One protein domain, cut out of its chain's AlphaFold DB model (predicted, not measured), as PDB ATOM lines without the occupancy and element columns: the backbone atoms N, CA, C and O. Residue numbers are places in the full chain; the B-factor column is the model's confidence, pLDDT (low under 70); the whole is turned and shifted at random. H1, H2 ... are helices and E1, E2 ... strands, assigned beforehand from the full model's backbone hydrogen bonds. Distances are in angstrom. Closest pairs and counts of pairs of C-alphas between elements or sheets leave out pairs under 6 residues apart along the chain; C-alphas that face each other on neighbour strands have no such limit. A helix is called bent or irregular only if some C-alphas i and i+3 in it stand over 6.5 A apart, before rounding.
ATOM      1  N   ALA A   5      43.848  40.577  44.011       88.44
ATOM      2  CA  ALA A   5      42.735  40.183  44.873       88.44
ATOM      3  C   ALA A   5      41.420  40.831  44.412       88.44
ATOM      4  O   ALA A   5      40.456  40.118  44.150       88.44
ATOM      5  N   ASP A   6      41.429  42.149  44.192       89.69
ATOM      6  CA  ASP A   6      40.264  42.883  43.692       89.69
ATOM      7  C   ASP A   6      39.825  42.376  42.309       89.69
ATOM      8  O   ASP A   6      38.634  42.285  42.032       89.69
ATOM      9  N   VAL A   7      40.773  42.039  41.423       90.00
ATOM     10  CA  VAL A   7      40.455  41.477  40.100       90.00
ATOM     11  C   VAL A   7      39.780  40.109  40.231       90.00
ATOM     12  O   VAL A   7      38.777  39.875  39.565       90.00
ATOM     13  N   ILE A   8      40.296  39.219  41.085       91.00
ATOM     14  CA  ILE A   8      39.696  37.900  41.350       91.00
ATOM     15  C   ILE A   8      38.287  38.070  41.919       91.00
ATOM     16  O   ILE A   8      37.357  37.427  41.445       91.00
ATOM     17  N   GLU A   9      38.109  38.937  42.913       91.00
ATOM     18  CA  GLU A   9      36.805  39.170  43.535       91.00
ATOM     19  C   GLU A   9      35.785  39.678  42.507       91.00
ATOM     20  O   GLU A   9      34.701  39.112  42.360       91.00
ATOM     21  N   ARG A  10      36.170  40.686  41.717       91.88
ATOM     22  CA  ARG A  10      35.324  41.265  40.668       91.88
ATOM     23  C   ARG A  10      34.973  40.235  39.606       91.88
ATOM     24  O   ARG A  10      33.798  40.032  39.330       91.88
ATOM     25  N   LEU A  11      35.954  39.528  39.050       91.06
ATOM     26  CA  LEU A  11      35.691  38.469  38.071       91.06
ATOM     27  C   LEU A  11      34.845  37.328  38.663       91.06
ATOM     28  O   LEU A  11      34.072  36.710  37.939       91.06
ATOM     29  N   GLY A  12      34.935  37.076  39.971       89.00
ATOM     30  CA  GLY A  12      34.091  36.111  40.673       89.00
ATOM     31  C   GLY A  12      32.610  36.488  40.659       89.00
ATOM     32  O   GLY A  12      31.765  35.598  40.619       89.00
ATOM     33  N   SER A  13      32.284  37.782  40.601       91.81
ATOM     34  CA  SER A  13      30.895  38.243  40.462       91.81
ATOM     35  C   SER A  13      30.265  37.905  39.104       91.81
ATOM     36  O   SER A  13      29.045  37.903  38.991       91.81
ATOM     37  N   LEU A  14      31.075  37.577  38.089       90.00
ATOM     38  CA  LEU A  14      30.584  37.180  36.767       90.00
ATOM     39  C   LEU A  14      30.132  35.719  36.704       90.00
ATOM     40  O   LEU A  14      29.586  35.318  35.681       90.00
ATOM     41  N   VAL A  15      30.338  34.913  37.750       91.69
ATOM     42  CA  VAL A  15      29.895  33.509  37.761       91.69
ATOM     43  C   VAL A  15      28.379  33.435  37.549       91.69
ATOM     44  O   VAL A  15      27.605  34.081  38.250       91.69
ATOM     45  N   GLY A  16      27.956  32.648  36.559       88.00
ATOM     46  CA  GLY A  16      26.566  32.538  36.109       88.00
ATOM     47  C   GLY A  16      26.130  33.610  35.105       88.00
ATOM     48  O   GLY A  16      25.012  33.533  34.601       88.00
ATOM     49  N   SER A  17      26.990  34.580  34.789       90.38
ATOM     50  CA  SER A  17      26.730  35.641  33.812       90.38
ATOM     51  C   SER A  17      27.454  35.395  32.490       90.38
ATOM     52  O   SER A  17      28.403  34.609  32.400       90.38
ATOM     53  N   GLU A  18      27.013  36.106  31.456       91.69
ATOM     54  CA  GLU A  18      27.652  36.075  30.147       91.69
ATOM     55  C   GLU A  18      28.979  36.848  30.144       91.69
ATOM     56  O   GLU A  18      29.087  38.003  30.579       91.69
ATOM     57  N   LEU A  19      30.006  36.198  29.609       91.06
ATOM     58  CA  LEU A  19      31.317  36.765  29.382       91.06
ATOM     59  C   LEU A  19      31.324  37.537  28.065       91.06
ATOM     60  O   LEU A  19      31.425  36.967  26.979       91.06
ATOM     61  N   THR A  20      31.303  38.858  28.175       90.94
ATOM     62  CA  THR A  20      31.463  39.769  27.045       90.94
ATOM     63  C   THR A  20      32.543  40.793  27.360       90.94
ATOM     64  O   THR A  20      32.903  41.026  28.517       90.94
ATOM     65  N   ASN A  21      33.050  41.469  26.329       88.62
ATOM     66  CA  ASN A  21      33.963  42.591  26.542       88.62
ATOM     67  C   ASN A  21      33.333  43.683  27.416       88.62
ATOM     68  O   ASN A  21      34.045  44.297  28.207       88.62
ATOM     69  N   VAL A  22      32.023  43.915  27.291       89.50
ATOM     70  CA  VAL A  22      31.312  44.934  28.071       89.50
ATOM     71  C   VAL A  22      31.255  44.532  29.539       89.50
ATOM     72  O   VAL A  22      31.761  45.273  30.380       89.50
ATOM     73  N   THR A  23      30.755  43.327  29.836       90.81
ATOM     74  CA  THR A  23      30.623  42.844  31.219       90.81
ATOM     75  C   THR A  23      31.978  42.782  31.925       90.81
ATOM     76  O   THR A  23      32.088  43.182  33.082       90.81
ATOM     77  N   LEU A  24      33.047  42.402  31.215       91.25
ATOM     78  CA  LEU A  24      34.412  42.438  31.744       91.25
ATOM     79  C   LEU A  24      34.888  43.852  32.102       91.25
ATOM     80  O   LEU A  24      35.426  44.057  33.189       91.25
ATOM     81  N   HIS A  25      34.723  44.831  31.207       92.06
ATOM     82  CA  HIS A  25      35.186  46.196  31.471       92.06
ATOM     83  C   HIS A  25      34.387  46.859  32.589       92.06
ATOM     84  O   HIS A  25      34.984  47.518  33.440       92.06
ATOM     85  N   GLU A  26      33.072  46.660  32.623       90.88
ATOM     86  CA  GLU A  26      32.213  47.196  33.678       90.88
ATOM     87  C   GLU A  26      32.580  46.629  35.048       90.88
ATOM     88  O   GLU A  26      32.769  47.391  35.993       90.88
ATOM     89  N   VAL A  27      32.764  45.311  35.147       91.88
ATOM     90  CA  VAL A  27      33.082  44.644  36.415       91.88
ATOM     91  C   VAL A  27      34.489  44.975  36.909       91.88
ATOM     92  O   VAL A  27      34.683  45.238  38.095       91.88
ATOM     93  N   ILE A  28      35.487  45.012  36.025       91.12
ATOM     94  CA  ILE A  28      36.868  45.321  36.421       91.12
ATOM     95  C   ILE A  28      37.037  46.801  36.780       91.12
ATOM     96  O   ILE A  28      37.701  47.125  37.771       91.12
ATOM     97  N   PHE A  29      36.433  47.708  36.010       91.31
ATOM     98  CA  PHE A  29      36.568  49.159  36.178       91.31
ATOM     99  C   PHE A  29      35.359  49.803  36.881       91.31
ATOM    100  O   PHE A  29      35.084  50.981  36.657       91.31
ATOM    101  N   CYS A  30      34.676  49.055  37.753       86.69
ATOM    102  CA  CYS A  30      33.454  49.482  38.443       86.69
ATOM    103  C   CYS A  30      33.649  50.628  39.452       86.69
ATOM    104  O   CYS A  30      32.724  51.391  39.715       86.69
ATOM    105  N   GLU A  31      34.842  50.766  40.033       88.69
ATOM    106  CA  GLU A  31      35.121  51.814  41.019       88.69
ATOM    107  C   GLU A  31      35.239  53.208  40.386       88.69
ATOM    108  O   GLU A  31      35.800  53.371  39.299       88.69
ATOM    109  N   ASP A  32      34.862  54.247  41.141       87.00
ATOM    110  CA  ASP A  32      34.923  55.649  40.700       87.00
ATOM    111  C   ASP A  32      36.300  56.068  40.169       87.00
ATOM    112  O   ASP A  32      36.407  56.787  39.170       87.00
ATOM    113  N   LYS A  33      37.374  55.554  40.780       88.44
ATOM    114  CA  LYS A  33      38.758  55.826  40.358       88.44
ATOM    115  C   LYS A  33      39.073  55.320  38.941       88.44
ATOM    116  O   LYS A  33      40.003  55.818  38.309       88.44
ATOM    117  N   HIS A  34      38.285  54.382  38.413       88.94
ATOM    118  CA  HIS A  34      38.429  53.815  37.073       88.94
ATOM    119  C   HIS A  34      37.372  54.305  36.070       88.94
ATOM    120  O   HIS A  34      37.453  53.971  34.888       88.94
ATOM    121  N   LYS A  35      36.440  55.181  36.471       88.44
ATOM    122  CA  LYS A  35      35.346  55.671  35.614       88.44
ATOM    123  C   LYS A  35      35.816  56.266  34.282       88.44
ATOM    124  O   LYS A  35      35.194  56.053  33.246       88.44
ATOM    125  N   LYS A  36      36.951  56.977  34.271       89.31
ATOM    126  CA  LYS A  36      37.545  57.524  33.030       89.31
ATOM    127  C   LYS A  36      37.953  56.432  32.035       89.31
ATOM    128  O   LYS A  36      37.858  56.655  30.831       89.31
ATOM    129  N   ILE A  37      38.423  55.288  32.529       87.50
ATOM    130  CA  ILE A  37      38.811  54.132  31.710       87.50
ATOM    131  C   ILE A  37      37.552  53.530  31.085       87.50
ATOM    132  O   ILE A  37      37.497  53.372  29.868       87.50
ATOM    133  N   LEU A  38      36.510  53.318  31.897       86.81
ATOM    134  CA  LEU A  38      35.229  52.790  31.434       86.81
ATOM    135  C   LEU A  38      34.572  53.690  30.375       86.81
ATOM    136  O   LEU A  38      34.130  53.209  29.339       86.81
ATOM    137  N   VAL A  39      34.594  55.016  30.560       88.69
ATOM    138  CA  VAL A  39      34.082  55.970  29.557       88.69
ATOM    139  C   VAL A  39      34.831  55.852  28.226       88.69
ATOM    140  O   VAL A  39      34.215  55.893  27.165       88.69
ATOM    141  N   ARG A  40      36.160  55.701  28.249       88.56
ATOM    142  CA  ARG A  40      36.951  55.537  27.016       88.56
ATOM    143  C   ARG A  40      36.621  54.234  26.292       88.56
ATOM    144  O   ARG A  40      36.595  54.244  25.062       88.56
ATOM    145  N   PHE A  41      36.357  53.168  27.043       89.19
ATOM    146  CA  PHE A  41      35.882  51.898  26.501       89.19
ATOM    147  C   PHE A  41      34.494  52.034  25.866       89.19
ATOM    148  O   PHE A  41      34.338  51.708  24.694       89.19
ATOM    149  N   ASN A  42      33.528  52.627  26.572       85.19
ATOM    150  CA  ASN A  42      32.162  52.809  26.065       85.19
ATOM    151  C   ASN A  42      32.100  53.688  24.805       85.19
ATOM    152  O   ASN A  42      31.224  53.514  23.965       85.19
ATOM    153  N   LEU A  43      33.045  54.619  24.647       88.62
ATOM    154  CA  LEU A  43      33.190  55.434  23.436       88.62
ATOM    155  C   LEU A  43      33.941  54.719  22.296       88.62
ATOM    156  O   LEU A  43      34.236  55.352  21.283       88.62
ATOM    157  N   GLY A  44      34.323  53.450  22.471       85.44
ATOM    158  CA  GLY A  44      35.073  52.661  21.491       85.44
ATOM    159  C   GLY A  44      36.500  53.155  21.241       85.44
ATOM    160  O   GLY A  44      37.131  52.749  20.270       85.44
ATOM    161  N   LYS A  45      37.024  54.053  22.086       85.56
ATOM    162  CA  LYS A  45      38.344  54.671  21.877       85.56
ATOM    163  C   LYS A  45      39.487  53.757  22.297       85.56
ATOM    164  O   LYS A  45      40.561  53.825  21.711       85.56
ATOM    165  N   HIS A  46      39.275  52.951  23.336       86.94
ATOM    166  CA  HIS A  46      40.295  52.064  23.885       86.94
ATOM    167  C   HIS A  46      39.681  50.800  24.474       86.94
ATOM    168  O   HIS A  46      38.707  50.872  25.218       86.94
ATOM    169  N   THR A  47      40.333  49.669  24.229       86.94
ATOM    170  CA  THR A  47      40.069  48.405  24.914       86.94
ATOM    171  C   THR A  47      41.214  48.151  25.883       86.94
ATOM    172  O   THR A  47      42.378  48.259  25.503       86.94
ATOM    173  N   TYR A  48      40.891  47.867  27.141       88.94
ATOM    174  CA  TYR A  48      41.879  47.664  28.204       88.94
ATOM    175  C   TYR A  48      41.948  46.210  28.665       88.94
ATOM    176  O   TYR A  48      42.938  45.821  29.282       88.94
ATOM    177  N   ILE A  49      40.919  45.420  28.370       90.56
ATOM    178  CA  ILE A  49      40.822  44.007  28.719       90.56
ATOM    179  C   ILE A  49      40.677  43.206  27.438       90.56
ATOM    180  O   ILE A  49      39.833  43.506  26.597       90.56
ATOM    181  N   HIS A  50      41.482  42.164  27.325       90.31
ATOM    182  CA  HIS A  50      41.377  41.174  26.269       90.31
ATOM    183  C   HIS A  50      41.150  39.821  26.916       90.31
ATOM    184  O   HIS A  50      41.728  39.536  27.961       90.31
ATOM    185  N   TYR A  51      40.333  38.979  26.297       91.00
ATOM    186  CA  TYR A  51      40.226  37.591  26.713       91.00
ATOM    187  C   TYR A  51      40.383  36.666  25.518       91.00
ATOM    188  O   TYR A  51      40.001  36.997  24.394       91.00
ATOM    189  N   LYS A  52      40.971  35.501  25.773       90.44
ATOM    190  CA  LYS A  52      41.098  34.427  24.798       90.44
ATOM    191  C   LYS A  52      40.459  33.178  25.370       90.44
ATOM    192  O   LYS A  52      40.812  32.750  26.464       90.44
ATOM    193  N   ILE A  53      39.541  32.595  24.612       90.38
ATOM    194  CA  ILE A  53      38.928  31.318  24.963       90.38
ATOM    195  C   ILE A  53      39.854  30.209  24.483       90.38
ATOM    196  O   ILE A  53      40.227  30.159  23.310       90.38
ATOM    197  N   ASN A  54      40.212  29.321  25.396       89.19
ATOM    198  CA  ASN A  54      40.983  28.127  25.129       89.19
ATOM    199  C   ASN A  54      40.109  26.907  25.448       89.19
ATOM    200  O   ASN A  54      39.461  26.843  26.491       89.19
ATOM    201  N   LYS A  55      40.102  25.939  24.531       88.19
ATOM    202  CA  LYS A  55      39.464  24.631  24.706       88.19
ATOM    203  C   LYS A  55      40.589  23.602  24.831       88.19
ATOM    204  O   LYS A  55      41.326  23.396  23.870       88.19
ATOM    205  N   GLN A  56      40.773  23.012  26.010       83.00
ATOM    206  CA  GLN A  56      41.748  21.939  26.236       83.00
ATOM    207  C   GLN A  56      41.025  20.680  26.695       83.00
ATOM    208  O   GLN A  56      40.488  20.638  27.796       83.00
ATOM    209  N   ASN A  57      41.074  19.638  25.863       78.56
ATOM    210  CA  ASN A  57      40.420  18.351  26.093       78.56
ATOM    211  C   ASN A  57      38.919  18.515  26.412       78.56
ATOM    212  O   ASN A  57      38.125  18.662  25.487       78.56
ATOM    213  N   SER A  58      38.552  18.509  27.698       73.50
ATOM    214  CA  SER A  58      37.190  18.663  28.228       73.50
ATOM    215  C   SER A  58      36.886  20.051  28.795       73.50
ATOM    216  O   SER A  58      35.719  20.382  28.991       73.50
ATOM    217  N   ASP A  59      37.911  20.857  29.066       81.19
ATOM    218  CA  ASP A  59      37.767  22.092  29.824       81.19
ATOM    219  C   ASP A  59      37.834  23.286  28.879       81.19
ATOM    220  O   ASP A  59      38.787  23.466  28.111       81.19
ATOM    221  N   THR A  60      36.809  24.129  28.958       90.25
ATOM    222  CA  THR A  60      36.797  25.423  28.284       90.25
ATOM    223  C   THR A  60      37.059  26.507  29.321       90.25
ATOM    224  O   THR A  60      36.423  26.572  30.373       90.25
ATOM    225  N   TYR A  61      38.043  27.356  29.048       91.06
ATOM    226  CA  TYR A  61      38.394  28.465  29.924       91.06
ATOM    227  C   TYR A  61      38.729  29.708  29.114       91.06
ATOM    228  O   TYR A  61      39.178  29.622  27.972       91.06
ATOM    229  N   ALA A  62      38.520  30.876  29.710       91.12
ATOM    230  CA  ALA A  62      38.973  32.141  29.163       91.12
ATOM    231  C   ALA A  62      40.150  32.671  29.985       91.12
ATOM    232  O   ALA A  62      40.064  32.800  31.207       91.12
ATOM    233  N   ASP A  63      41.246  32.978  29.298       91.94
ATOM    234  CA  ASP A  63      42.380  33.702  29.858       91.94
ATOM    235  C   ASP A  63      42.165  35.200  29.610       91.94
ATOM    236  O   ASP A  63      42.042  35.636  28.466       91.94
ATOM    237  N   ILE A  64      42.098  35.974  30.688       91.69
ATOM    238  CA  ILE A  64      41.828  37.409  30.722       91.69
ATOM    239  C   ILE A  64      43.134  38.154  30.991       91.69
ATOM    240  O   ILE A  64      43.831  37.907  31.977       91.69
ATOM    241  N   LEU A  65      43.425  39.110  30.118       91.44
ATOM    242  CA  LEU A  65      44.579  39.995  30.146       91.44
ATOM    243  C   LEU A  65      44.092  41.425  30.365       91.44
ATOM    244  O   LEU A  65      43.246  41.919  29.620       91.44
ATOM    245  N   ILE A  66      44.641  42.101  31.373       90.56
ATOM    246  CA  ILE A  66      44.297  43.487  31.707       90.56
ATOM    247  C   ILE A  66      45.518  44.359  31.438       90.56
ATOM    248  O   ILE A  66      46.592  44.135  31.991       90.56
ATOM    249  N   SER A  67      45.355  45.389  30.616       87.12
ATOM    250  CA  SER A  67      46.420  46.335  30.285       87.12
ATOM    251  C   SER A  67      46.969  47.005  31.545       87.12
ATOM    252  O   SER A  67      46.232  47.623  32.314       87.12
ATOM    253  N   GLY A  68      48.282  46.889  31.756       83.31
ATOM    254  CA  GLY A  68      48.955  47.381  32.960       83.31
ATOM    255  C   GLY A  68      48.908  46.430  34.162       83.31
ATOM    256  O   GLY A  68      49.394  46.813  35.223       83.31
ATOM    257  N   ASN A  69      48.364  45.214  34.023       84.94
ATOM    258  CA  ASN A  69      48.561  44.118  34.973       84.94
ATOM    259  C   ASN A  69      49.409  43.017  34.299       84.94
ATOM    260  O   ASN A  69      49.027  42.545  33.231       84.94
ATOM    261  N   PRO A  70      50.548  42.603  34.885       85.38
ATOM    262  CA  PRO A  70      51.384  41.550  34.305       85.38
ATOM    263  C   PRO A  70      50.768  40.146  34.415       85.38
ATOM    264  O   PRO A  70      51.259  39.215  33.786       85.38
ATOM    265  N   ASN A  71      49.725  39.969  35.229       89.06
ATOM    266  CA  ASN A  71      49.127  38.665  35.484       89.06
ATOM    267  C   ASN A  71      48.010  38.347  34.494       89.06
ATOM    268  O   ASN A  71      47.220  39.215  34.115       89.06
ATOM    269  N   THR A  72      47.906  37.065  34.150       89.56
ATOM    270  CA  THR A  72      46.772  36.522  33.401       89.56
ATOM    271  C   THR A  72      45.779  35.905  34.379       89.56
ATOM    272  O   THR A  72      46.172  35.199  35.309       89.56
ATOM    273  N   PHE A  73      44.488  36.147  34.178       91.00
ATOM    274  CA  PHE A  73      43.424  35.599  35.018       91.00
ATOM    275  C   PHE A  73      42.647  34.557  34.233       91.00
ATOM    276  O   PHE A  73      42.116  34.852  33.173       91.00
ATOM    277  N   ARG A  74      42.565  33.338  34.752       91.94
ATOM    278  CA  ARG A  74      41.842  32.244  34.114       91.94
ATOM    279  C   ARG A  74      40.480  32.067  34.763       91.94
ATOM    280  O   ARG A  74      40.406  31.915  35.981       91.94
ATOM    281  N   ILE A  75      39.432  32.024  33.950       92.06
ATOM    282  CA  ILE A  75      38.065  31.689  34.367       92.06
ATOM    283  C   ILE A  75      37.561  30.487  33.574       92.06
ATOM    284  O   ILE A  75      37.821  30.381  32.378       92.06
ATOM    285  N   GLY A  76      36.849  29.567  34.220       91.31
ATOM    286  CA  GLY A  76      36.155  28.496  33.508       91.31
ATOM    287  C   GLY A  76      34.906  29.051  32.844       91.31
ATOM    288  O   GLY A  76      34.147  29.793  33.474       91.31
ATOM    289  N   VAL A  77      34.702  28.695  31.581       92.56
ATOM    290  CA  VAL A  77      33.547  29.143  30.806       92.56
ATOM    291  C   VAL A  77      32.900  27.971  30.091       92.56
ATOM    292  O   VAL A  77      33.561  26.992  29.761       92.56
ATOM    293  N   GLU A  78      31.610  28.079  29.833       91.75
ATOM    294  CA  GLU A  78      30.832  27.102  29.086       91.75
ATOM    295  C   GLU A  78      30.105  27.815  27.951       91.75
ATOM    296  O   GLU A  78      29.637  28.940  28.110       91.75
ATOM    297  N   GLU A  79      30.019  27.172  26.794       87.25
ATOM    298  CA  GLU A  79      29.260  27.691  25.661       87.25
ATOM    299  C   GLU A  79      27.829  27.148  25.747       87.25
ATOM    300  O   GLU A  79      27.620  25.938  25.654       87.25
ATOM    301  N   LYS A  80      26.849  28.031  25.960       86.38
ATOM    302  CA  LYS A  80      25.418  27.702  26.012       86.38
ATOM    303  C   LYS A  80      24.651  28.617  25.075       86.38
ATOM    304  O   LYS A  80      24.750  29.831  25.195       86.38
ATOM    305  N   ASP A  81      23.903  28.028  24.145       80.06
ATOM    306  CA  ASP A  81      23.014  28.746  23.219       80.06
ATOM    307  C   ASP A  81      23.695  29.888  22.432       80.06
ATOM    308  O   ASP A  81      23.074  30.891  22.092       80.06
ATOM    309  N   GLY A  82      24.990  29.733  22.125       81.44
ATOM    310  CA  GLY A  82      25.801  30.740  21.423       81.44
ATOM    311  C   GLY A  82      26.414  31.821  22.324       81.44
ATOM    312  O   GLY A  82      27.212  32.625  21.843       81.44
ATOM    313  N   SER A  83      26.101  31.807  23.620       87.44
ATOM    314  CA  SER A  83      26.676  32.676  24.646       87.44
ATOM    315  C   SER A  83      27.758  31.956  25.448       87.44
ATOM    316  O   SER A  83      27.719  30.743  25.658       87.44
ATOM    317  N   ILE A  84      28.744  32.713  25.929       90.81
ATOM    318  CA  ILE A  84      29.833  32.192  26.765       90.81
ATOM    319  C   ILE A  84      29.503  32.525  28.213       90.81
ATOM    320  O   ILE A  84      29.546  33.687  28.600       90.81
ATOM    321  N   ILE A  85      29.179  31.527  29.025       92.38
ATOM    322  CA  ILE A  85      28.791  31.702  30.425       92.38
ATOM    323  C   ILE A  85      29.973  31.385  31.331       92.38
ATOM    324  O   ILE A  85      30.639  30.366  31.157       92.38
ATOM    325  N   VAL A  86      30.236  32.228  32.328       91.50
ATOM    326  CA  VAL A  86      31.263  31.948  33.341       91.50
ATOM    327  C   VAL A  86      30.729  30.914  34.328       91.50
ATOM    328  O   VAL A  86      29.702  31.131  34.966       91.50
ATOM    329  N   ILE A  87      31.433  29.794  34.488       91.44
ATOM    330  CA  ILE A  87      30.987  28.667  35.324       91.44
ATOM    331  C   ILE A  87      31.847  28.444  36.567       91.44
ATOM    332  O   ILE A  87      31.459  27.684  37.452       91.44
ATOM    333  N   SER A  88      33.019  29.076  36.659       88.31
ATOM    334  CA  SER A  88      33.912  28.889  37.803       88.31
ATOM    335  C   SER A  88      34.588  30.176  38.246       88.31
ATOM    336  O   SER A  88      34.731  31.134  37.485       88.31
ATOM    337  N   SER A  89      35.008  30.187  39.512       85.62
ATOM    338  CA  SER A  89      35.710  31.323  40.092       85.62
ATOM    339  C   SER A  89      37.074  31.545  39.417       85.62
ATOM    340  O   SER A  89      37.804  30.577  39.166       85.62
ATOM    341  N   PRO A  90      37.450  32.809  39.174       88.38
ATOM    342  CA  PRO A  90      38.726  33.180  38.572       88.38
ATOM    343  C   PRO A  90      39.912  32.737  39.422       88.38
ATOM    344  O   PRO A  90      39.890  32.798  40.652       88.38
ATOM    345  N   ARG A  91      40.996  32.360  38.749       88.00
ATOM    346  CA  ARG A  91      42.295  32.085  39.365       88.00
ATOM    347  C   ARG A  91      43.386  32.859  38.643       88.00
ATOM    348  O   ARG A  91      43.335  33.026  37.427       88.00
ATOM    349  N   VAL A  92      44.393  33.313  39.380       85.50
ATOM    350  CA  VAL A  92      45.586  33.905  38.765       85.50
ATOM    351  C   VAL A  92      46.409  32.785  38.144       85.50
ATOM    352  O   VAL A  92      46.811  31.843  38.824       85.50
ATOM    353  N   SER A  93      46.660  32.901  36.846       77.44
ATOM    354  CA  SER A  93      47.654  32.104  36.146       77.44
ATOM    355  C   SER A  93      48.976  32.857  36.222       77.44
ATOM    356  O   SER A  93      49.234  33.766  35.431       77.44
TER     357      SER A  93
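Overview. This is residues 5 to 93 of the 97 residues of an uncharacterized protein of Bacillus sp. AFS006103 (UniProt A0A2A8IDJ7). A strongly twisted antiparallel sheet of five strands forms a wall, with H1 over E3 on one of its faces, while H3 lies beyond the sheet at one end of the longest axis and the turn of the long E1 and E2 hairpin makes the other end. H2 sits between H1 and H3 and only grazes the sheet. The printed part has 89 residues, with three named helices followed by five named strands, in the order H1 H2 H3 E1 E2 E3 E4 E5, and the class is mixed, helices and strands. The sheet is branched, with neighbour pairs E1 and E2, E2 and E3, E3 and E4, E3 and E5. The whole is compact, with a radius of gyration of the C-alphas of 12.8 A and spans of 39 by 27 by 19 A.

Along the chain. E1 is residues 49 to 56, 22.2 A long, E2 is residues 59 to 66, 22.4 A, and E3 is residues 72 to 80, 24.3 A. E4 is residues 83 to 86, 9.9 A, and E5 is residues 91 to 93, 6.3 A, ending at C-alpha 93 (47.654, 32.104, 36.146). H1 is residues 5 to 12, 10.4 A, beginning at C-alpha 5 (42.735, 40.183, 44.873). H2 is residues 21 to 28, 10.7 A. H3 is residues 32 to 42, 15.2 A, beginning at C-alpha 32 (34.923, 55.649, 40.700), and it is irregular: C-alphas 33 and 36 are 7.6 A apart.

Arrangement. E1 to E4 form a meander, each strand the antiparallel neighbour of the one before. In the hairpin of E1 and E2, N 52 and O 63 are within hydrogen-bond range at 2.9 A. In the hairpin of E2 and E3, N 64 and O 73 are 2.7 A apart. E3 has E2 on one side, and on the other side E4 beside residues 76 to 80 and E5 beside residues 72 to 74. Between E3 and E4, N 78 and O 85 are within hydrogen-bond range at 2.8 A, and between E3 and E5, N 74 and O 91 are within hydrogen-bond range at 2.8 A. H1 is on the sheet at a height of 8.9 A, over E3, and runs along the strands, at 2 degrees to E3 on the local plane. H1 and H2, a helical hairpin, touch at a steep tilt of 43 degrees, opposite ways; their closest C-alphas, Arg 10 and Val 27, are 5.9 A apart. H2 and H3, also a helical hairpin, only just touch, with 3 pairs of C-alphas within 8 A, the closest being His 25 and Leu 38 at 6.6 A; their tilt is a shallow 7 degrees, opposite ways. H3 is not on the sheet, and H1 and H3 are apart. Each O i to N i+4 pair is within hydrogen-bond range in H1 and H2, and 5 of 7 are in H3.

Size, cuts and confidence. The two C-alphas farthest apart, those of Asp 32 and Asn 57, are 40.4 A from each other. The printed part has no cut, and no link is long. The mean pLDDT of the printed part is 88.6, and no printed residue is under 70.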